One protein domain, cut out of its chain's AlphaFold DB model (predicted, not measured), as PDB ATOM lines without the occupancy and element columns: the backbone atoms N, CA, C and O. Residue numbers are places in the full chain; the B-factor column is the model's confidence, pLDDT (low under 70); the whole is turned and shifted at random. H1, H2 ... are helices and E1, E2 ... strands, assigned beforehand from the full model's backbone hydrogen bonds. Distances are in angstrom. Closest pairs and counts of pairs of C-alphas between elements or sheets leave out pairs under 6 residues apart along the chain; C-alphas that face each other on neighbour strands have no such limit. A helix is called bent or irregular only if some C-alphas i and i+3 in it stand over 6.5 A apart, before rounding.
ATOM      1  N   THR A  60     134.293 190.027 179.701       78.75
ATOM      2  CA  THR A  60     132.943 189.623 180.128       78.75
ATOM      3  C   THR A  60     132.342 188.487 179.308       78.75
ATOM      4  O   THR A  60     131.523 187.730 179.840       78.75
ATOM      5  N   ASP A  61     132.785 188.300 178.064       81.38
ATOM      6  CA  ASP A  61     132.310 187.212 177.200       81.38
ATOM      7  C   ASP A  61     132.743 185.840 177.740       81.38
ATOM      8  O   ASP A  61     132.135 184.813 177.444       81.38
ATOM      9  N   ALA A  62     133.761 185.821 178.608       87.06
ATOM     10  CA  ALA A  62     134.203 184.629 179.314       87.06
ATOM     11  C   ALA A  62     133.431 184.341 180.615       87.06
ATOM     12  O   ALA A  62     133.692 183.328 181.259       87.06
ATOM     13  N   SER A  63     132.483 185.186 181.031       90.81
ATOM     14  CA  SER A  63     131.803 185.032 182.329       90.81
ATOM     15  C   SER A  63     131.093 183.682 182.486       90.81
ATOM     16  O   SER A  63     131.199 183.051 183.537       90.81
ATOM     17  N   LEU A  64     130.414 183.207 181.439       91.25
ATOM     18  CA  LEU A  64     129.731 181.914 181.447       91.25
ATOM     19  C   LEU A  64     130.707 180.720 181.512       91.25
ATOM     20  O   LEU A  64     130.551 179.903 182.422       91.25
ATOM     21  N   PRO A  65     131.728 180.596 180.635       91.19
ATOM     22  CA  PRO A  65     132.705 179.510 180.750       91.19
ATOM     23  C   PRO A  65     133.499 179.541 182.061       91.19
ATOM     24  O   PRO A  65     133.769 178.485 182.634       91.19
ATOM     25  N   VAL A  66     133.815 180.731 182.591       92.44
ATOM     26  CA  VAL A  66     134.445 180.877 183.914       92.44
ATOM     27  C   VAL A  66     133.526 180.328 185.005       92.44
ATOM     28  O   VAL A  66     133.972 179.531 185.833       92.44
ATOM     29  N   ALA A  67     132.244 180.703 185.009       92.38
ATOM     30  CA  ALA A  67     131.282 180.214 185.995       92.38
ATOM     31  C   ALA A  67     131.087 178.693 185.901       92.38
ATOM     32  O   ALA A  67     131.020 178.008 186.924       92.38
ATOM     33  N   TYR A  68     131.059 178.154 184.683       92.62
ATOM     34  CA  TYR A  68     130.950 176.724 184.424       92.62
ATOM     35  C   TYR A  68     132.124 175.927 185.011       92.62
ATOM     36  O   TYR A  68     131.924 174.978 185.773       92.62
ATOM     37  N   GLU A  69     133.360 176.332 184.724       92.12
ATOM     38  CA  GLU A  69     134.552 175.675 185.272       92.12
ATOM     39  C   GLU A  69     134.698 175.903 186.784       92.12
ATOM     40  O   GLU A  69     135.161 175.019 187.507       92.12
ATOM     41  N   THR A  70     134.226 177.042 187.298       92.56
ATOM     42  CA  THR A  70     134.127 177.311 188.742       92.56
ATOM     43  C   THR A  70     133.181 176.322 189.427       92.56
ATOM     44  O   THR A  70     133.539 175.733 190.451       92.56
ATOM     45  N   LEU A  71     132.007 176.062 188.842       91.88
ATOM     46  CA  LEU A  71     131.063 175.054 189.331       91.88
ATOM     47  C   LEU A  71     131.671 173.647 189.290       91.88
ATOM     48  O   LEU A  71     131.543 172.890 190.253       91.88
ATOM     49  N   LYS A  72     132.386 173.292 188.218       91.69
ATOM     50  CA  LYS A  72     133.111 172.013 188.140       91.69
ATOM     51  C   LYS A  72     134.166 171.893 189.236       91.69
ATOM     52  O   LYS A  72     134.257 170.845 189.880       91.69
ATOM     53  N   GLY A  73     134.925 172.961 189.488       89.69
ATOM     54  CA  GLY A  73     135.881 173.048 190.592       89.69
ATOM     55  C   GLY A  73     135.223 172.818 191.948       89.69
ATOM     56  O   GLY A  73     135.714 172.009 192.741       89.69
ATOM     57  N   PHE A  74     134.076 173.462 192.177       91.38
ATOM     58  CA  PHE A  74     133.271 173.272 193.380       91.38
ATOM     59  C   PHE A  74     132.861 171.811 193.558       91.38
ATOM     60  O   PHE A  74     133.194 171.201 194.571       91.38
ATOM     61  N   LEU A  75     132.183 171.230 192.562       90.69
ATOM     62  CA  LEU A  75     131.658 169.865 192.628       90.69
ATOM     63  C   LEU A  75     132.775 168.840 192.839       90.69
ATOM     64  O   LEU A  75     132.658 167.968 193.698       90.69
ATOM     65  N   THR A  76     133.885 168.981 192.109       87.88
ATOM     66  CA  THR A  76     135.034 168.071 192.218       87.88
ATOM     67  C   THR A  76     135.612 168.066 193.630       87.88
ATOM     68  O   THR A  76     135.917 167.005 194.170       87.88
ATOM     69  N   SER A  77     135.782 169.236 194.245       87.12
ATOM     70  CA  SER A  77     136.397 169.321 195.571       87.12
ATOM     71  C   SER A  77     135.406 169.030 196.703       87.12
ATOM     72  O   SER A  77     135.767 168.341 197.658       87.12
ATOM     73  N   ALA A  78     134.152 169.479 196.588       86.75
ATOM     74  CA  ALA A  78     133.113 169.266 197.595       86.75
ATOM     75  C   ALA A  78     132.747 167.784 197.759       86.75
ATOM     76  O   ALA A  78     132.428 167.347 198.859       86.75
ATOM     77  N   LEU A  79     132.796 166.996 196.685       85.56
ATOM     78  CA  LEU A  79     132.265 165.629 196.692       85.56
ATOM     79  C   LEU A  79     133.359 164.549 196.715       85.56
ATOM     80  O   LEU A  79     133.046 163.373 196.876       85.56
ATOM     81  N   ARG A  80     134.641 164.931 196.618       83.31
ATOM     82  CA  ARG A  80     135.773 163.991 196.687       83.31
ATOM     83  C   ARG A  80     136.155 163.620 198.118       83.31
ATOM     84  O   ARG A  80     136.094 162.458 198.481       83.31
ATOM     85  N   VAL A  81     136.596 164.595 198.911       80.31
ATOM     86  CA  VAL A  81     137.215 164.373 200.238       80.31
ATOM     87  C   VAL A  81     136.220 164.477 201.405       80.31
ATOM     88  O   VAL A  81     136.313 163.675 202.341       80.31
ATOM     89  N   PRO A  82     135.264 165.429 201.399       83.75
ATOM     90  CA  PRO A  82     134.335 165.615 202.515       83.75
ATOM     91  C   PRO A  82     133.513 164.374 202.906       83.75
ATOM     92  O   PRO A  82     133.442 164.101 204.108       83.75
ATOM     93  N   PRO A  83     132.959 163.572 201.969       84.75
ATOM     94  CA  PRO A  83     132.245 162.340 202.322       84.75
ATOM     95  C   PRO A  83     133.111 161.344 203.097       84.75
ATOM     96  O   PRO A  83     132.672 160.808 204.114       84.75
ATOM     97  N   GLY A  84     134.364 161.142 202.680       82.50
ATOM     98  CA  GLY A  84     135.272 160.254 203.397       82.50
ATOM     99  C   GLY A  84     135.735 160.801 204.737       82.50
ATOM    100  O   GLY A  84     135.911 160.028 205.670       82.50
ATOM    101  N   SER A  85     135.864 162.121 204.885       79.88
ATOM    102  CA  SER A  85     136.150 162.731 206.193       79.88
ATOM    103  C   SER A  85     135.007 162.511 207.187       79.88
ATOM    104  O   SER A  85     135.249 162.196 208.350       79.88
ATOM    105  N   ALA A  86     133.759 162.626 206.727       83.38
ATOM    106  CA  ALA A  86     132.584 162.340 207.546       83.38
ATOM    107  C   ALA A  86     132.474 160.850 207.900       83.38
ATOM    108  O   ALA A  86     132.204 160.516 209.053       83.38
ATOM    109  N   ALA A  87     132.736 159.958 206.938       83.25
ATOM    110  CA  ALA A  87     132.778 158.521 207.183       83.25
ATOM    111  C   ALA A  87     133.883 158.154 208.181       83.25
ATOM    112  O   ALA A  87     133.597 157.492 209.173       83.25
ATOM    113  N   ALA A  88     135.110 158.645 207.988       81.44
ATOM    114  CA  ALA A  88     136.215 158.432 208.920       81.44
ATOM    115  C   ALA A  88     135.850 158.889 210.339       81.44
ATOM    116  O   ALA A  88     136.059 158.137 211.283       81.44
ATOM    117  N   ALA A  89     135.234 160.067 210.493       80.94
ATOM    118  CA  ALA A  89     134.782 160.560 211.794       80.94
ATOM    119  C   ALA A  89     133.684 159.680 212.421       80.94
ATOM    120  O   ALA A  89     133.670 159.483 213.634       80.94
ATOM    121  N   GLN A  90     132.768 159.142 211.614       83.44
ATOM    122  CA  GLN A  90     131.738 158.218 212.092       83.44
ATOM    123  C   GLN A  90     132.335 156.875 212.532       83.44
ATOM    124  O   GLN A  90     131.944 156.354 213.573       83.44
ATOM    125  N   PHE A  91     133.293 156.335 211.777       78.38
ATOM    126  CA  PHE A  91     134.003 155.111 212.148       78.38
ATOM    127  C   PHE A  91     134.862 155.316 213.401       78.38
ATOM    128  O   PHE A  91     134.811 154.491 214.306       78.38
ATOM    129  N   ASP A  92     135.580 156.435 213.517       78.56
ATOM    130  CA  ASP A  92     136.410 156.741 214.693       78.56
ATOM    131  C   ASP A  92     135.577 156.790 215.988       78.56
ATOM    132  O   ASP A  92     135.995 156.286 217.028       78.56
ATOM    133  N   LYS A  93     134.337 157.294 215.910       77.12
ATOM    134  CA  LYS A  93     133.382 157.251 217.030       77.12
ATOM    135  C   LYS A  93     132.957 155.846 217.439       77.12
ATOM    136  O   LYS A  93     132.665 155.629 218.609       77.12
ATOM    137  N   GLN A  94     132.825 154.934 216.479       74.62
ATOM    138  CA  GLN A  94     132.318 153.584 216.728       74.62
ATOM    139  C   GLN A  94     133.386 152.670 217.324       74.62
ATOM    140  O   GLN A  94     133.061 151.819 218.144       74.62
ATOM    141  N   VAL A  95     134.643 152.837 216.910       65.31
ATOM    142  CA  VAL A  95     135.741 151.942 217.302       65.31
ATOM    143  C   VAL A  95     136.513 152.476 218.528       65.31
ATOM    144  O   VAL A  95     137.172 151.712 219.229       65.31
ATOM    145  N   GLY A  96     136.365 153.765 218.863       58.72
ATOM    146  CA  GLY A  96     136.924 154.375 220.074       58.72
ATOM    147  C   GLY A  96     138.395 154.793 219.944       58.72
ATOM    148  O   GLY A  96     139.118 154.354 219.048       58.72
ATOM    149  N   GLU A  97     138.855 155.655 220.857       55.25
ATOM    150  CA  GLU A  97     140.150 156.362 220.767       55.25
ATOM    151  C   GLU A  97     141.392 155.456 220.843       55.25
ATOM    152  O   GLU A  97     142.470 155.860 220.409       55.25
ATOM    153  N   LEU A  98     141.238 154.232 221.358       47.22
ATOM    154  CA  LEU A  98     142.325 153.272 221.595       47.22
ATOM    155  C   LEU A  98     142.631 152.362 220.395       47.22
ATOM    156  O   LEU A  98     143.561 151.560 220.456       47.22
ATOM    157  N   THR A  99     141.865 152.456 219.306       53.34
ATOM    158  CA  THR A  99     142.074 151.616 218.118       53.34
ATOM    159  C   THR A  99     142.918 152.303 217.053       53.34
ATOM    160  O   THR A  99     143.009 153.530 216.976       53.34
ATOM    161  N   SER A 100     143.607 151.500 216.234       58.06
ATOM    162  CA  SER A 100     144.533 152.028 215.236       58.06
ATOM    163  C   SER A 100     143.801 152.954 214.253       58.06
ATOM    164  O   SER A 100     142.812 152.585 213.617       58.06
ATOM    165  N   LYS A 101     144.329 154.172 214.063       65.44
ATOM    166  CA  LYS A 101     143.777 155.180 213.130       65.44
ATOM    167  C   LYS A 101     143.794 154.733 211.655       65.44
ATOM    168  O   LYS A 101     143.250 155.418 210.786       65.44
ATOM    169  N   LEU A 102     144.372 153.563 211.371       65.19
ATOM    170  CA  LEU A 102     144.330 152.873 210.083       65.19
ATOM    171  C   LEU A 102     142.896 152.524 209.656       65.19
ATOM    172  O   LEU A 102     142.543 152.792 208.511       65.19
ATOM    173  N   GLY A 103     142.052 152.009 210.560       70.94
ATOM    174  CA  GLY A 103     140.670 151.615 210.243       70.94
ATOM    175  C   GLY A 103     139.798 152.780 209.744       70.94
ATOM    176  O   GLY A 103     139.286 152.719 208.621       70.94
ATOM    177  N   PRO A 104     139.685 153.884 210.508       76.88
ATOM    178  CA  PRO A 104     138.967 155.086 210.079       76.88
ATOM    179  C   PRO A 104     139.502 155.688 208.771       76.88
ATOM    180  O   PRO A 104     138.720 156.157 207.944       76.88
ATOM    181  N   THR A 105     140.820 155.640 208.546       75.94
ATOM    182  CA  THR A 105     141.438 156.167 207.317       75.94
ATOM    183  C   THR A 105     141.102 155.316 206.095       75.94
ATOM    184  O   THR A 105     140.807 155.864 205.035       75.94
ATOM    185  N   VAL A 106     141.082 153.985 206.230       81.81
ATOM    186  CA  VAL A 106     140.665 153.072 205.154       81.81
ATOM    187  C   VAL A 106     139.185 153.269 204.823       81.81
ATOM    188  O   VAL A 106     138.836 153.421 203.653       81.81
ATOM    189  N   ALA A 107     138.321 153.342 205.838       81.00
ATOM    190  CA  ALA A 107     136.892 153.570 205.640       81.00
ATOM    191  C   ALA A 107     136.606 154.933 204.985       81.00
ATOM    192  O   ALA A 107     135.836 155.021 204.025       81.00
ATOM    193  N   GLY A 108     137.277 155.993 205.448       81.81
ATOM    194  CA  GLY A 108     137.197 157.315 204.832       81.81
ATOM    195  C   GLY A 108     137.727 157.334 203.399       81.81
ATOM    196  O   GLY A 108     137.079 157.885 202.510       81.81
ATOM    197  N   GLY A 109     138.862 156.681 203.145       83.31
ATOM    198  CA  GLY A 109     139.440 156.541 201.810       83.31
ATOM    199  C   GLY A 109     138.503 155.822 200.836       83.31
ATOM    200  O   GLY A 109     138.330 156.282 199.709       83.31
ATOM    201  N   ALA A 110     137.823 154.761 201.278       86.62
ATOM    202  CA  ALA A 110     136.856 154.036 200.458       86.62
ATOM    203  C   ALA A 110     135.625 154.884 200.099       86.62
ATOM    204  O   ALA A 110     135.247 154.942 198.928       86.62
ATOM    205  N   VAL A 111     135.041 155.601 201.065       86.06
ATOM    206  CA  VAL A 111     133.891 156.488 200.808       86.06
ATOM    207  C   VAL A 111     134.282 157.670 199.913       86.06
ATOM    208  O   VAL A 111     133.561 157.977 198.961       86.06
ATOM    209  N   SER A 112     135.447 158.289 200.142       85.31
ATOM    210  CA  SER A 112     136.007 159.304 199.233       85.31
ATOM    211  C   SER A 112     136.261 158.746 197.832       85.31
ATOM    212  O   SER A 112     136.028 159.432 196.840       85.31
ATOM    213  N   GLY A 113     136.719 157.495 197.730       86.12
ATOM    214  CA  GLY A 113     136.932 156.802 196.462       86.12
ATOM    215  C   GLY A 113     135.637 156.598 195.683       86.12
ATOM    216  O   GLY A 113     135.573 156.945 194.507       86.12
ATOM    217  N   LEU A 114     134.576 156.123 196.340       87.38
ATOM    218  CA  LEU A 114     133.249 155.992 195.728       87.38
ATOM    219  C   LEU A 114     132.707 157.345 195.250       87.38
ATOM    220  O   LEU A 114     132.263 157.456 194.106       87.38
ATOM    221  N   GLY A 115     132.807 158.384 196.087       86.25
ATOM    222  CA  GLY A 115     132.421 159.747 195.717       86.25
ATOM    223  C   GLY A 115     133.224 160.270 194.524       86.25
ATOM    224  O   GLY A 115     132.655 160.746 193.548       86.25
ATOM    225  N   SER A 116     134.547 160.101 194.551       86.19
ATOM    226  CA  SER A 116     135.455 160.484 193.465       86.19
ATOM    227  C   SER A 116     135.115 159.790 192.143       86.19
ATOM    228  O   SER A 116     135.002 160.457 191.115       86.19
ATOM    229  N   GLY A 117     134.897 158.471 192.169       85.31
ATOM    230  CA  GLY A 117     134.518 157.693 190.988       85.31
ATOM    231  C   GLY A 117     133.180 158.151 190.409       85.31
ATOM    232  O   GLY A 117     133.085 158.424 189.214       85.31
ATOM    233  N   PHE A 118     132.163 158.331 191.257       88.31
ATOM    234  CA  PHE A 118     130.865 158.851 190.828       88.31
ATOM    235  C   PHE A 118     130.983 160.244 190.190       88.31
ATOM    236  O   PHE A 118     130.437 160.492 189.114       88.31
ATOM    237  N   ILE A 119     131.726 161.160 190.807       88.94
ATOM    238  CA  ILE A 119     131.850 162.530 190.305       88.94
ATOM    239  C   ILE A 119     132.618 162.589 188.993       88.94
ATOM    240  O   ILE A 119     132.128 163.193 188.041       88.94
ATOM    241  N   GLU A 120     133.792 161.963 188.922       87.19
ATOM    242  CA  GLU A 120     134.639 162.043 187.731       87.19
ATOM    243  C   GLU A 120     134.060 161.263 186.550       87.19
ATOM    244  O   GLU A 120     134.153 161.732 185.417       87.19
ATOM    245  N   GLN A 121     133.469 160.089 186.788       88.00
ATOM    246  CA  GLN A 121     133.055 159.198 185.703       88.00
ATOM    247  C   GLN A 121     131.598 159.391 185.287       88.00
ATOM    248  O   GLN A 121     131.281 159.206 184.111       88.00
ATOM    249  N   ILE A 122     130.721 159.775 186.221       90.94
ATOM    250  CA  ILE A 122     129.277 159.857 185.988       90.94
ATOM    251  C   ILE A 122     128.824 161.317 185.930       90.94
ATOM    252  O   ILE A 122     128.380 161.770 184.875       90.94
ATOM    253  N   MET A 136     128.302 175.151 174.680       89.25
ATOM    254  CA  MET A 136     129.024 175.900 175.715       89.25
ATOM    255  C   MET A 136     130.417 176.321 175.203       89.25
ATOM    256  O   MET A 136     131.212 175.447 174.836       89.25
ATOM    257  N   PRO A 137     130.752 177.627 175.208       89.50
ATOM    258  CA  PRO A 137     132.101 178.090 174.905       89.50
ATOM    259  C   PRO A 137     133.120 177.510 175.888       89.50
ATOM    260  O   PRO A 137     132.837 177.367 177.073       89.50
ATOM    261  N   ALA A 138     134.328 177.222 175.421       90.00
ATOM    262  CA  ALA A 138     135.424 176.775 176.273       90.00
ATOM    263  C   ALA A 138     136.741 177.415 175.840       90.00
ATOM    264  O   ALA A 138     137.006 177.575 174.647       90.00
ATOM    265  N   PHE A 139     137.599 177.743 176.804       90.50
ATOM    266  CA  PHE A 139     138.946 178.206 176.496       90.50
ATOM    267  C   PHE A 139     139.767 177.082 175.860       90.50
ATOM    268  O   PHE A 139     139.993 176.041 176.477       90.50
ATOM    269  N   LYS A 140     140.254 177.310 174.638       91.19
ATOM    270  CA  LYS A 140     141.238 176.454 173.968       91.19
ATOM    271  C   LYS A 140     142.536 177.228 173.739       91.19
ATOM    272  O   LYS A 140     142.465 178.377 173.295       91.19
ATOM    273  N   PRO A 141     143.706 176.636 174.031       92.50
ATOM    274  CA  PRO A 141     144.985 177.281 173.761       92.50
ATOM    275  C   PRO A 141     145.176 177.457 172.253       92.50
ATOM    276  O   PRO A 141     144.848 176.571 171.459       92.50
ATOM    277  N   VAL A 142     145.727 178.598 171.855       93.25
ATOM    278  CA  VAL A 142     146.157 178.827 170.473       93.25
ATOM    279  C   VAL A 142     147.547 178.207 170.293       93.25
ATOM    280  O   VAL A 142     148.408 178.440 171.143       93.25
ATOM    281  N   PRO A 143     147.812 177.425 169.232       93.75
ATOM    282  CA  PRO A 143     149.106 176.772 169.060       93.75
ATOM    283  C   PRO A 143     150.281 177.769 169.125       93.75
ATOM    284  O   PRO A 143     150.277 178.757 168.385       93.75
ATOM    285  N   PRO A 144     151.319 177.521 169.952       93.44
ATOM    286  CA  PRO A 144     152.474 178.416 170.056       93.44
ATOM    287  C   PRO A 144     153.194 178.645 168.726       93.44
ATOM    288  O   PRO A 144     153.704 179.734 168.493       93.44
ATOM    289  N   THR A 145     153.190 177.646 167.842       92.62
ATOM    290  CA  THR A 145     153.767 177.715 166.491       92.62
ATOM    291  C   THR A 145     153.040 178.699 165.578       92.62
ATOM    292  O   THR A 145     153.633 179.219 164.643       92.62
ATOM    293  N   VAL A 146     151.765 178.979 165.844       91.38
ATOM    294  CA  VAL A 146     150.980 179.971 165.099       91.38
ATOM    295  C   VAL A 146     151.218 181.377 165.659       91.38
ATOM    296  O   VAL A 146     151.294 182.356 164.914       91.38
ATOM    297  N   LEU A 202     154.096 177.990 175.477       91.88
ATOM    298  CA  LEU A 202     153.581 176.682 175.874       91.88
ATOM    299  C   LEU A 202     153.589 176.509 177.401       91.88
ATOM    300  O   LEU A 202     152.636 175.984 177.970       91.88
ATOM    301  N   GLN A 203     154.659 176.931 178.080       89.19
ATOM    302  CA  GLN A 203     154.755 176.869 179.540       89.19
ATOM    303  C   GLN A 203     153.698 177.751 180.210       89.19
ATOM    304  O   GLN A 203     153.020 177.290 181.128       89.19
ATOM    305  N   ARG A 204     153.496 178.981 179.717       87.62
ATOM    306  CA  ARG A 204     152.434 179.877 180.204       87.62
ATOM    307  C   ARG A 204     151.042 179.287 179.990       87.62
ATOM    308  O   ARG A 204     150.228 179.310 180.911       87.62
ATOM    309  N   GLN A 205     150.779 178.720 178.813       90.38
ATOM    310  CA  GLN A 205     149.509 178.050 178.528       90.38
ATOM    311  C   GLN A 205     149.287 176.867 179.473       90.38
ATOM    312  O   GLN A 205     148.272 176.834 180.158       90.38
ATOM    313  N   LYS A 206     150.271 175.970 179.621       86.69
ATOM    314  CA  LYS A 206     150.209 174.827 180.553       86.69
ATOM    315  C   LYS A 206     149.964 175.252 182.003       86.69
ATOM    316  O   LYS A 206     149.266 174.554 182.741       86.69
ATOM    317  N   LEU A 207     150.549 176.374 182.424       82.44
ATOM    318  CA  LEU A 207     150.342 176.941 183.755       82.44
ATOM    319  C   LEU A 207     148.874 177.349 183.953       82.44
ATOM    320  O   LEU A 207     148.268 176.949 184.946       82.44
ATOM    321  N   MET A 208     148.289 178.052 182.982       81.88
ATOM    322  CA  MET A 208     146.884 178.485 183.009       81.88
ATOM    323  C   MET A 208     145.874 177.360 182.733       81.88
ATOM    324  O   MET A 208     144.734 177.437 183.179       81.88
ATOM    325  N   GLU A 209     146.274 176.287 182.051       83.31
ATOM    326  CA  GLU A 209     145.474 175.062 181.894       83.31
ATOM    327  C   GLU A 209     145.370 174.238 183.190       83.31
ATOM    328  O   GLU A 209     144.660 173.232 183.229       83.31
ATOM    329  N   GLY A 210     146.055 174.654 184.259       71.94
ATOM    330  CA  GLY A 210     145.946 174.035 185.576       71.94
ATOM    331  C   GLY A 210     147.018 172.986 185.884       71.94
ATOM    332  O   GLY A 210     146.883 172.230 186.845       71.94
ATOM    333  N   LYS A 211     148.130 172.922 185.132       69.44
ATOM    334  CA  LYS A 211     149.253 172.046 185.536       69.44
ATOM    335  C   LYS A 211     149.961 172.567 186.788       69.44
ATOM    336  O   LYS A 211     150.231 171.789 187.692       69.44
ATOM    337  N   ALA A 212     150.189 173.879 186.878       60.78
ATOM    338  CA  ALA A 212     150.737 174.504 188.089       60.78
ATOM    339  C   ALA A 212     149.705 174.569 189.232       60.78
ATOM    340  O   ALA A 212     150.071 174.516 190.407       60.78
ATOM    341  N   GLU A 213     148.410 174.634 188.890       65.94
ATOM    342  CA  GLU A 213     147.303 174.521 189.847       65.94
ATOM    343  C   GLU A 213     147.435 173.253 190.686       65.94
ATOM    344  O   GLU A 213     147.384 173.309 191.914       65.94
ATOM    345  N   ALA A 214     147.626 172.125 190.003       62.00
ATOM    346  CA  ALA A 214     147.697 170.810 190.611       62.00
ATOM    347  C   ALA A 214     148.907 170.644 191.548       62.00
ATOM    348  O   ALA A 214     148.837 169.858 192.493       62.00
ATOM    349  N   THR A 215     149.991 171.384 191.300       65.56
ATOM    350  CA  THR A 215     151.241 171.285 192.064       65.56
ATOM    351  C   THR A 215     151.290 172.233 193.260       65.56
ATOM    352  O   THR A 215     151.886 171.877 194.272       65.56
ATOM    353  N   PHE A 216     150.686 173.426 193.175       74.69
ATOM    354  CA  PHE A 216     150.845 174.437 194.228       74.69
ATOM    355  C   PHE A 216     149.554 175.169 194.605       74.69
ATOM    356  O   PHE A 216     149.152 175.123 195.765       74.69
ATOM    357  N   LEU A 217     148.877 175.820 193.649       79.31
ATOM    358  CA  LEU A 217     147.761 176.725 193.964       79.31
ATOM    359  C   LEU A 217     146.578 176.002 194.627       79.31
ATOM    360  O   LEU A 217     146.059 176.479 195.634       79.31
ATOM    361  N   ARG A 218     146.164 174.850 194.088       82.06
ATOM    362  CA  ARG A 218     145.035 174.087 194.634       82.06
ATOM    363  C   ARG A 218     145.359 173.492 196.007       82.06
ATOM    364  O   ARG A 218     144.593 173.774 196.926       82.06
ATOM    365  N   PRO A 219     146.474 172.757 196.202       82.88
ATOM    366  CA  PRO A 219     146.870 172.292 197.533       82.88
ATOM    367  C   PRO A 219     146.940 173.414 198.577       82.88
ATOM    368  O   PRO A 219     146.451 173.239 199.694       82.88
ATOM    369  N   LEU A 220     147.505 174.572 198.208       85.81
ATOM    370  CA  LEU A 220     147.609 175.748 199.072       85.81
ATOM    371  C   LEU A 220     146.224 176.253 199.491       85.81
ATOM    372  O   LEU A 220     145.937 176.341 200.683       85.81
ATOM    373  N   LEU A 221     145.346 176.546 198.526       82.94
ATOM    374  CA  LEU A 221     144.010 177.079 198.800       82.94
ATOM    375  C   LEU A 221     143.155 176.081 199.586       82.94
ATOM    376  O   LEU A 221     142.544 176.462 200.582       82.94
ATOM    377  N   THR A 222     143.148 174.798 199.216       80.56
ATOM    378  CA  THR A 222     142.423 173.767 199.975       80.56
ATOM    379  C   THR A 222     142.945 173.676 201.412       80.56
ATOM    380  O   THR A 222     142.149 173.629 202.354       80.56
ATOM    381  N   GLY A 223     144.271 173.700 201.597       80.81
ATOM    382  CA  GLY A 223     144.921 173.771 202.904       80.81
ATOM    383  C   GLY A 223     144.429 174.952 203.731       80.81
ATOM    384  O   GLY A 223     143.943 174.766 204.849       80.81
ATOM    385  N   THR A 224     144.510 176.162 203.177       82.50
ATOM    386  CA  THR A 224     144.118 177.399 203.858       82.50
ATOM    387  C   THR A 224     142.639 177.393 204.232       82.50
ATOM    388  O   THR A 224     142.302 177.648 205.388       82.50
ATOM    389  N   PHE A 225     141.745 177.048 203.301       82.06
ATOM    390  CA  PHE A 225     140.302 177.011 203.557       82.06
ATOM    391  C   PHE A 225     139.934 175.984 204.629       82.06
ATOM    392  O   PHE A 225     139.106 176.266 205.496       82.06
ATOM    393  N   ASN A 226     140.564 174.806 204.622       79.06
ATOM    394  CA  ASN A 226     140.313 173.795 205.645       79.06
ATOM    395  C   ASN A 226     140.911 174.176 207.006       79.06
ATOM    396  O   ASN A 226     140.286 173.892 208.029       79.06
ATOM    397  N   GLY A 227     142.054 174.865 207.035       78.69
ATOM    398  CA  GLY A 227     142.601 175.466 208.253       78.69
ATOM    399  C   GLY A 227     141.667 176.530 208.845       78.69
ATOM    400  O   GLY A 227     141.344 176.478 210.033       78.69
ATOM    401  N   ILE A 228     141.146 177.441 208.013       80.88
ATOM    402  CA  ILE A 228     140.155 178.450 208.426       80.88
ATOM    403  C   ILE A 228     138.878 177.772 208.932       80.88
ATOM    404  O   ILE A 228     138.413 178.093 210.025       80.88
ATOM    405  N   ARG A 229     138.340 176.785 208.200       82.81
ATOM    406  CA  ARG A 229     137.171 176.008 208.644       82.81
ATOM    407  C   ARG A 229     137.414 175.403 210.020       82.81
ATOM    408  O   ARG A 229     136.549 175.515 210.884       82.81
ATOM    409  N   ARG A 230     138.569 174.769 210.239       79.81
ATOM    410  CA  ARG A 230     138.926 174.157 211.525       79.81
ATOM    411  C   ARG A 230     138.958 175.190 212.651       79.81
ATOM    412  O   ARG A 230     138.428 174.912 213.719       79.81
ATOM    413  N   ARG A 231     139.506 176.380 212.391       82.44
ATOM    414  CA  ARG A 231     139.552 177.492 213.352       82.44
ATOM    415  C   ARG A 231     138.162 178.028 213.708       82.44
ATOM    416  O   ARG A 231     137.926 178.353 214.865       82.44
ATOM    417  N   LEU A 232     137.265 178.130 212.725       81.75
ATOM    418  CA  LEU A 232     135.927 178.718 212.883       81.75
ATOM    419  C   LEU A 232     134.851 177.714 213.333       81.75
ATOM    420  O   LEU A 232     133.763 178.119 213.733       81.75
ATOM    421  N   SER A 233     135.114 176.409 213.247       81.69
ATOM    422  CA  SER A 233     134.126 175.381 213.590       81.69
ATOM    423  C   SER A 233     134.037 175.165 215.099       81.69
ATOM    424  O   SER A 233     135.049 174.993 215.775       81.69
ATOM    425  N   SER A 234     132.814 175.067 215.620       80.56
ATOM    426  CA  SER A 234     132.591 174.637 217.002       80.56
ATOM    427  C   SER A 234     132.977 173.164 217.203       80.56
ATOM    428  O   SER A 234     132.931 172.354 216.271       80.56
ATOM    429  N   VAL A 235     133.262 172.781 218.450       72.94
ATOM    430  CA  VAL A 235     133.520 171.379 218.829       72.94
ATOM    431  C   VAL A 235     132.348 170.472 218.422       72.94
ATOM    432  O   VAL A 235     132.553 169.412 217.837       72.94
ATOM    433  N   SER A 236     131.105 170.932 218.611       76.88
ATOM    434  CA  SER A 236     129.894 170.200 218.206       76.88
ATOM    435  C   SER A 236     129.753 170.020 216.688       76.88
ATOM    436  O   SER A 236     129.128 169.061 216.235       76.88
ATOM    437  N   THR A 237     130.338 170.920 215.894       77.25
ATOM    438  CA  THR A 237     130.371 170.838 214.427       77.25
ATOM    439  C   THR A 237     131.427 169.844 213.958       77.25
ATOM    440  O   THR A 237     131.162 169.051 213.061       77.25
ATOM    441  N   LEU A 238     132.603 169.843 214.592       71.75
ATOM    442  CA  LEU A 238     133.714 168.955 214.239       71.75
ATOM    443  C   LEU A 238     133.479 167.506 214.670       71.75
ATOM    444  O   LEU A 238     133.922 166.591 213.984       71.75
ATOM    445  N   LEU A 239     132.760 167.304 215.774       74.50
ATOM    446  CA  LEU A 239     132.399 165.976 216.257       74.50
ATOM    447  C   LEU A 239     131.134 165.428 215.593       74.50
ATOM    448  O   LEU A 239     130.855 164.249 215.744       74.50
ATOM    449  N   SER A 240     130.328 166.214 214.880       82.50
ATOM    450  CA  SER A 240     129.131 165.703 214.198       82.50
ATOM    451  C   SER A 240     129.459 165.353 212.742       82.50
ATOM    452  O   SER A 240     129.757 166.266 211.978       82.50
ATOM    453  N   PRO A 241     129.367 164.079 212.309       80.25
ATOM    454  CA  PRO A 241     129.704 163.686 210.937       80.25
ATOM    455  C   PRO A 241     128.916 164.447 209.869       80.25
ATOM    456  O   PRO A 241     129.471 164.826 208.845       80.25
ATOM    457  N   THR A 242     127.634 164.725 210.114       81.69
ATOM    458  CA  THR A 242     126.765 165.443 209.169       81.69
ATOM    459  C   THR A 242     127.112 166.929 209.083       81.69
ATOM    460  O   THR A 242     127.198 167.480 207.986       81.69
ATOM    461  N   LYS A 243     127.385 167.585 210.219       82.31
ATOM    462  CA  LYS A 243     127.842 168.986 210.231       82.31
ATOM    463  C   LYS A 243     129.260 169.122 209.666       82.31
ATOM    464  O   LYS A 243     129.551 170.074 208.940       82.31
ATOM    465  N   LEU A 244     130.125 168.146 209.944       81.12
ATOM    466  CA  LEU A 244     131.466 168.046 209.380       81.12
ATOM    467  C   LEU A 244     131.407 167.879 207.860       81.12
ATOM    468  O   LEU A 244     132.154 168.564 207.164       81.12
ATOM    469  N   LEU A 245     130.506 167.033 207.348       84.06
ATOM    470  CA  LEU A 245     130.270 166.870 205.916       84.06
ATOM    471  C   LEU A 245     129.905 168.212 205.276       84.06
ATOM    472  O   LEU A 245     130.642 168.684 204.417       84.06
ATOM    473  N   GLY A 246     128.832 168.863 205.737       83.00
ATOM    474  CA  GLY A 246     128.352 170.117 205.143       83.00
ATOM    475  C   GLY A 246     129.397 171.237 205.165       83.00
ATOM    476  O   GLY A 246     129.669 171.860 204.140       83.00
ATOM    477  N   THR A 247     130.054 171.456 206.306       83.56
ATOM    478  CA  THR A 247     131.093 172.497 206.418       83.56
ATOM    479  C   THR A 247     132.333 172.181 205.579       83.56
ATOM    480  O   THR A 247     132.915 173.094 204.996       83.56
ATOM    481  N   SER A 248     132.722 170.907 205.472       80.44
ATOM    482  CA  SER A 248     133.859 170.482 204.642       80.44
ATOM    483  C   SER A 248     133.541 170.540 203.146       80.44
ATOM    484  O   SER A 248     134.420 170.865 202.354       80.44
ATOM    485  N   MET A 249     132.292 170.274 202.747       87.50
ATOM    486  CA  MET A 249     131.826 170.464 201.369       87.50
ATOM    487  C   MET A 249     131.928 171.930 200.952       87.50
ATOM    488  O   MET A 249     132.439 172.216 199.874       87.50
ATOM    489  N   LEU A 250     131.505 172.856 201.817       85.25
ATOM    490  CA  LEU A 250     131.598 174.291 201.550       85.25
ATOM    491  C   LEU A 250     133.050 174.783 201.495       85.25
ATOM    492  O   LEU A 250     133.389 175.542 200.591       85.25
ATOM    493  N   SER A 251     133.925 174.340 202.407       83.81
ATOM    494  CA  SER A 251     135.331 174.771 202.404       83.81
ATOM    495  C   SER A 251     136.110 174.207 201.218       83.81
ATOM    496  O   SER A 251     136.766 174.961 200.502       83.81
ATOM    497  N   ALA A 252     136.019 172.896 200.974       83.00
ATOM    498  CA  ALA A 252     136.716 172.248 199.868       83.00
ATOM    499  C   ALA A 252     136.134 172.689 198.520       83.00
ATOM    500  O   ALA A 252     136.881 173.010 197.596       83.00
ATOM    501  N   GLY A 253     134.804 172.754 198.414       86.75
ATOM    502  CA  GLY A 253     134.114 173.262 197.235       86.75
ATOM    503  C   GLY A 253     134.465 174.719 196.948       86.75
ATOM    504  O   GLY A 253     134.836 175.038 195.824       86.75
ATOM    505  N   GLY A 254     134.433 175.592 197.957       86.56
ATOM    506  CA  GLY A 254     134.822 176.998 197.825       86.56
ATOM    507  C   GLY A 254     136.273 177.173 197.370       86.56
ATOM    508  O   GLY A 254     136.533 177.945 196.449       86.56
ATOM    509  N   ALA A 255     137.208 176.396 197.928       85.44
ATOM    510  CA  ALA A 255     138.597 176.388 197.475       85.44
ATOM    511  C   ALA A 255     138.726 175.931 196.011       85.44
ATOM    512  O   ALA A 255     139.426 176.569 195.224       85.44
ATOM    513  N   GLY A 256     138.019 174.863 195.619       86.88
ATOM    514  CA  GLY A 256     137.993 174.375 194.237       86.88
ATOM    515  C   GLY A 256     137.395 175.384 193.253       86.88
ATOM    516  O   GLY A 256     137.951 175.599 192.177       86.88
ATOM    517  N   ALA A 257     136.301 176.037 193.647       90.38
ATOM    518  CA  ALA A 257     135.651 177.103 192.894       90.38
ATOM    519  C   ALA A 257     136.601 178.287 192.690       90.38
ATOM    520  O   ALA A 257     136.864 178.674 191.557       90.38
ATOM    521  N   LEU A 258     137.175 178.815 193.776       89.12
ATOM    522  CA  LEU A 258     138.096 179.948 193.729       89.12
ATOM    523  C   LEU A 258     139.320 179.645 192.861       89.12
ATOM    524  O   LEU A 258     139.722 180.472 192.049       89.12
ATOM    525  N   THR A 259     139.883 178.445 192.998       87.38
ATOM    526  CA  THR A 259     141.021 178.006 192.189       87.38
ATOM    527  C   THR A 259     140.695 178.074 190.694       87.38
ATOM    528  O   THR A 259     141.451 178.661 189.919       87.38
ATOM    529  N   ARG A 260     139.548 177.516 190.283       90.25
ATOM    530  CA  ARG A 260     139.103 177.539 188.884       90.25
ATOM    531  C   ARG A 260     138.759 178.943 188.409       90.25
ATOM    532  O   ARG A 260     139.166 179.317 187.315       90.25
ATOM    533  N   ALA A 261     138.097 179.738 189.244       90.00
ATOM    534  CA  ALA A 261     137.786 181.125 188.939       90.00
ATOM    535  C   ALA A 261     139.060 181.938 188.664       90.00
ATOM    536  O   ALA A 261     139.112 182.641 187.659       90.00
ATOM    537  N   ILE A 262     140.105 181.801 189.491       88.69
ATOM    538  CA  ILE A 262     141.395 182.484 189.293       88.69
ATOM    539  C   ILE A 262     142.013 182.100 187.943       88.69
ATOM    540  O   ILE A 262     142.454 182.976 187.200       88.69
ATOM    541  N   LEU A 263     142.031 180.808 187.606       87.69
ATOM    542  CA  LEU A 263     142.659 180.325 186.375       87.69
ATOM    543  C   LEU A 263     141.892 180.749 185.127       87.69
ATOM    544  O   LEU A 263     142.484 181.320 184.215       87.69
ATOM    545  N   GLU A 264     140.584 180.507 185.084       90.62
ATOM    546  CA  GLU A 264     139.774 180.815 183.906       90.62
ATOM    547  C   GLU A 264     139.599 182.327 183.719       90.62
ATOM    548  O   GLU A 264     139.683 182.819 182.596       90.62
ATOM    549  N   THR A 265     139.458 183.096 184.806       89.75
ATOM    550  CA  THR A 265     139.479 184.567 184.719       89.75
ATOM    551  C   THR A 265     140.855 185.050 184.271       89.75
ATOM    552  O   THR A 265     140.950 185.944 183.437       89.75
ATOM    553  N   GLY A 266     141.936 184.413 184.736       87.19
ATOM    554  CA  GLY A 266     143.296 184.681 184.269       87.19
ATOM    555  C   GLY A 266     143.448 184.523 182.753       87.19
ATOM    556  O   GLY A 266     144.099 185.354 182.119       87.19
ATOM    557  N   LYS A 267     142.790 183.533 182.137       91.75
ATOM    558  CA  LYS A 267     142.767 183.378 180.669       91.75
ATOM    559  C   LYS A 267     142.002 184.501 179.961       91.75
ATOM    560  O   LYS A 267     142.296 184.788 178.806       91.75
ATOM    561  N   ALA A 268     141.043 185.133 180.638       87.50
ATOM    562  CA  ALA A 268     140.206 186.202 180.092       87.50
ATOM    563  C   ALA A 268     140.810 187.613 180.224       87.50
ATOM    564  O   ALA A 268     140.318 188.538 179.577       87.50
ATOM    565  N   LEU A 269     141.828 187.799 181.073       89.44
ATOM    566  CA  LEU A 269     142.429 189.101 181.392       89.44
ATOM    567  C   LEU A 269     143.587 189.466 180.457       89.44
ATOM    568  O   LEU A 269     144.368 188.610 180.047       89.44
ATOM    569  N   SER A 270     143.775 190.765 180.214       85.31
ATOM    570  CA  SER A 270     144.829 191.273 179.325       85.31
ATOM    571  C   SER A 270     146.251 190.956 179.799       85.31
ATOM    572  O   SER A 270     147.111 190.597 179.005       85.31
ATOM    573  N   ARG A 271     146.518 191.030 181.107       83.56
ATOM    574  CA  ARG A 271     147.879 190.841 181.651       83.56
ATOM    575  C   ARG A 271     148.373 189.395 181.626       83.56
ATOM    576  O   ARG A 271     149.578 189.166 181.613       83.56
ATOM    577  N   THR A 272     147.458 188.434 181.681       84.81
ATOM    578  CA  THR A 272     147.777 187.010 181.867       84.81
ATOM    579  C   THR A 272     147.352 186.163 180.675       84.81
ATOM    580  O   THR A 272     148.078 185.251 180.290       84.81
ATOM    581  N   GLY A 273     146.214 186.487 180.063       85.25
ATOM    582  CA  GLY A 273     145.639 185.784 178.921       85.25
ATOM    583  C   GLY A 273     146.099 186.296 177.559       85.25
ATOM    584  O   GLY A 273     145.743 185.688 176.551       85.25
ATOM    585  N   GLN A 274     146.895 187.371 177.496       91.88
ATOM    586  CA  GLN A 274     147.425 187.922 176.244       91.88
ATOM    587  C   GLN A 274     148.951 187.911 176.202       91.88
ATOM    588  O   GLN A 274     149.643 187.838 177.219       91.88
ATOM    589  N   THR A 275     149.487 187.983 174.989       92.88
ATOM    590  CA  THR A 275     150.919 188.113 174.737       92.88
ATOM    591  C   THR A 275     151.164 189.029 173.549       92.88
ATOM    592  O   THR A 275     150.339 189.124 172.645       92.88
ATOM    593  N   GLN A 276     152.334 189.658 173.527       91.81
ATOM    594  CA  GLN A 276     152.837 190.334 172.339       91.81
ATOM    595  C   GLN A 276     153.584 189.334 171.452       91.81
ATOM    596  O   GLN A 276     154.446 188.586 171.938       91.81
ATOM    597  N   ILE A 277     153.236 189.335 170.171       90.12
ATOM    598  CA  ILE A 277     153.864 188.551 169.104       90.12
ATOM    599  C   ILE A 277     154.297 189.472 167.969       90.12
ATOM    600  O   ILE A 277     153.824 190.601 167.878       90.12
ATOM    601  N   ASP A 278     155.152 188.986 167.078       87.25
ATOM    602  CA  ASP A 278     155.551 189.762 165.907       87.25
ATOM    603  C   ASP A 278     154.404 189.841 164.894       87.25
ATOM    604  O   ASP A 278     153.772 188.835 164.539       87.25
ATOM    605  N   ASN A 279     154.139 191.059 164.424       84.06
ATOM    606  CA  ASN A 279     153.046 191.383 163.504       84.06
ATOM    607  C   ASN A 279     153.374 191.038 162.037       84.06
ATOM    608  O   ASN A 279     152.579 191.303 161.146       84.06
ATOM    609  N   LEU A 280     154.547 190.452 161.766       84.44
ATOM    610  CA  LEU A 280     155.010 190.060 160.422       84.44
ATOM    611  C   LEU A 280     155.140 191.220 159.410       84.44
ATOM    612  O   LEU A 280     155.344 190.973 158.233       84.44
ATOM    613  N   VAL A 281     155.018 192.479 159.840       77.94
ATOM    614  CA  VAL A 281     155.244 193.685 159.012       77.94
ATOM    615  C   VAL A 281     156.088 194.743 159.720       77.94
ATOM    616  O   VAL A 281     156.088 195.908 159.338       77.94
ATOM    617  N   GLY A 282     156.830 194.329 160.748       71.31
ATOM    618  CA  GLY A 282     157.645 195.220 161.570       71.31
ATOM    619  C   GLY A 282     156.833 195.750 162.745       71.31
ATOM    620  O   GLY A 282     155.837 196.449 162.577       71.31
ATOM    621  N   GLY A 283     157.230 195.359 163.954       80.38
ATOM    622  CA  GLY A 283     156.519 195.681 165.190       80.38
ATOM    623  C   GLY A 283     155.775 194.495 165.805       80.38
ATOM    624  O   GLY A 283     155.811 193.364 165.310       80.38
ATOM    625  N   ARG A 284     155.115 194.765 166.934       88.62
ATOM    626  CA  ARG A 284     154.436 193.759 167.758       88.62
ATOM    627  C   ARG A 284     152.930 193.971 167.758       88.62
ATOM    628  O   ARG A 284     152.465 195.102 167.722       88.62
ATOM    629  N   GLN A 285     152.199 192.869 167.839       90.06
ATOM    630  CA  GLN A 285     150.752 192.817 167.970       90.06
ATOM    631  C   GLN A 285     150.392 192.048 169.243       90.06
ATOM    632  O   GLN A 285     150.945 190.979 169.520       90.06
ATOM    633  N   THR A 286     149.457 192.583 170.019       93.38
ATOM    634  CA  THR A 286     148.900 191.913 171.194       93.38
ATOM    635  C   THR A 286     147.802 190.947 170.763       93.38
ATOM    636  O   THR A 286     146.839 191.335 170.103       93.38
ATOM    637  N   VAL A 287     147.928 189.676 171.147       93.06
ATOM    638  CA  VAL A 287     146.966 188.614 170.817       93.06
ATOM    639  C   VAL A 287     146.617 187.764 172.034       93.06
ATOM    640  O   VAL A 287     147.395 187.660 172.988       93.06
ATOM    641  N   ASN A 288     145.454 187.112 171.991       92.94
ATOM    642  CA  ASN A 288     145.007 186.213 173.056       92.94
ATOM    643  C   ASN A 288     145.753 184.865 172.987       92.94
ATOM    644  O   ASN A 288     145.905 184.271 171.922       92.94
ATOM    645  N   LEU A 289     146.187 184.347 174.139       92.88
ATOM    646  CA  LEU A 289     146.800 183.017 174.275       92.88
ATOM    647  C   LEU A 289     145.770 181.888 174.193       92.88
ATOM    648  O   LEU A 289     146.119 180.754 173.853       92.88
ATOM    649  N   PHE A 290     144.520 182.205 174.527       92.12
ATOM    650  CA  PHE A 290     143.384 181.300 174.482       92.12
ATOM    651  C   PHE A 290     142.266 181.917 173.655       92.12
ATOM    652  O   PHE A 290     142.002 183.115 173.741       92.12
ATOM    653  N   ARG A 291     141.563 181.075 172.906       90.75
ATOM    654  CA  ARG A 291     140.318 181.443 172.235       90.75
ATOM    655  C   ARG A 291     139.132 180.798 172.933       90.75
ATOM    656  O   ARG A 291     139.256 179.688 173.453       90.75
ATOM    657  N   LEU A 292     137.977 181.452 172.887       89.56
ATOM    658  CA  LEU A 292     136.711 180.802 173.212       89.56
ATOM    659  C   LEU A 292     136.281 179.962 172.017       89.56
ATOM    660  O   LEU A 292     135.753 180.476 171.037       89.56
ATOM    661  N   ALA A 293     136.554 178.667 172.088       88.25
ATOM    662  CA  ALA A 293     136.133 177.720 171.077       88.25
ATOM    663  C   ALA A 293     134.756 177.158 171.403       88.25
ATOM    664  O   ALA A 293     134.425 176.928 172.569       88.25
ATOM    665  N   ARG A 294     133.995 176.867 170.355       87.81
ATOM    666  CA  ARG A 294     132.680 176.230 170.436       87.81
ATOM    667  C   ARG A 294     132.757 174.815 169.862       87.81
ATOM    668  O   ARG A 294     133.777 174.444 169.269       87.81
ATOM    669  N   LEU A 295     131.738 173.995 170.120       82.38
ATOM    670  CA  LEU A 295     131.649 172.673 169.492       82.38
ATOM    671  C   LEU A 295     131.256 172.839 168.024       82.38
ATOM    672  O   LEU A 295     131.895 172.259 167.151       82.38
ATOM    673  N   ASP A 296     130.243 173.666 167.794       82.88
ATOM    674  CA  ASP A 296     129.772 174.064 166.481       82.88
ATOM    675  C   ASP A 296     129.869 175.588 166.364       82.88
ATOM    676  O   ASP A 296     129.219 176.336 167.096       82.88
TER     677      ASP A 296
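This is residues 60 to 122, 136 to 146 and 202 to 296 of the 540 residues of the protein "Type III secretion system effector protein" of Xanthomonas theicola (UniProt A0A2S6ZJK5). A rod of helices is built round the long H7, with H1 alongside it and H5 packed on it slantwise; the helical hairpin of H2 and H3 makes one far end and the strand hairpin of E2 and E3 the other. A second small strand pair, E1 and E4, sits by the first turns of H1 and the last residues of H7. The printed part has 169 residues, with eight named helices and four named strands in the order H1 H2 H3 E1 H4 H5 H6 H7 H8 E2 E3 E4; both two-stranded sheets are antiparallel and the class is mostly helix. The whole is loose, with a radius of gyration of the C-alphas of 20.6 A and spans of 75 by 32 by 26 A.

H1, residues 60 to 80, touches the hub, H7, residues 241 to 268, at a shallow tilt of 31 degrees, opposite ways; their closest C-alphas, of Phe 74 and Gly 253, are 3.9 A apart. H2, residues 82 to 95, and H3, residues 102 to 122, form a helical hairpin at a shallow tilt of 26 degrees, the closest C-alphas being those of Gly 84 and Gly 108, 3.8 A apart. H2 touches residues 241 to 252 of H7 alone, closest at the C-alphas of Ala 86 and Pro 241, 4.6 A apart. H1, H2, H3 and H7 make a bundle, helices set roughly side by side, though H3 and H7 are apart. H4, residues 202 to 208, touches residues 263 to 267 of H7 alone, closest at the C-alphas of Met 208 and Leu 263, 5.7 A apart. H5, residues 211 to 232, touches residues 247 to 259 of H7 alone at a steep tilt of 39 degrees, closest at the C-alphas of Thr 222 and Ala 255, 5.3 A apart; it has a kink of 37 degrees near residue 218. H6, residues 235 to 238, and H8, residues 270 to 273, each only just touch H7, only at the corner, with 3 pairs of C-alphas within 8 A. E1, residues 138 to 141, is the antiparallel neighbour of E4, residues 290 to 293, with N 140 and O 291 within hydrogen-bond range at 2.8 A. E2, residues 274 to 278, and E3, residues 284 to 288, form an antiparallel hairpin, with N 285 and O 277 within range at 2.8 A. Every O i to N i+4 pair is within range in H2, H3, H4 and H7, against 15 of 17 in H1 and 15 of 18 in H5; H6 and H8 are too short for such a pair.

H1 begins at C-alpha 60, (132.943, 189.623, 180.128), and is 30.6 A long; H2 measures 20.2 A, H3 29.3 A and H5 31.1 A. H7 runs 39.6 A to C-alpha 268 at (140.206, 186.202, 180.092). E4 ends at C-alpha 293, (136.133, 177.720, 171.077). H1 and H5 are irregular: C-alphas 61 and 64, and likewise 215 and 218, are 7.3 A apart.

The two C-alphas farthest apart, of Leu 98 and Val 281, are 75.6 A apart. Residues 123 to 135 and 147 to 201 are not printed; the C-alpha gaps are 19.1 A and 11.6 A. No link that is printed whole is long. The mean pLDDT of the printed part is 83.5, with residues 95 to 102 and 211 to 215 under 70.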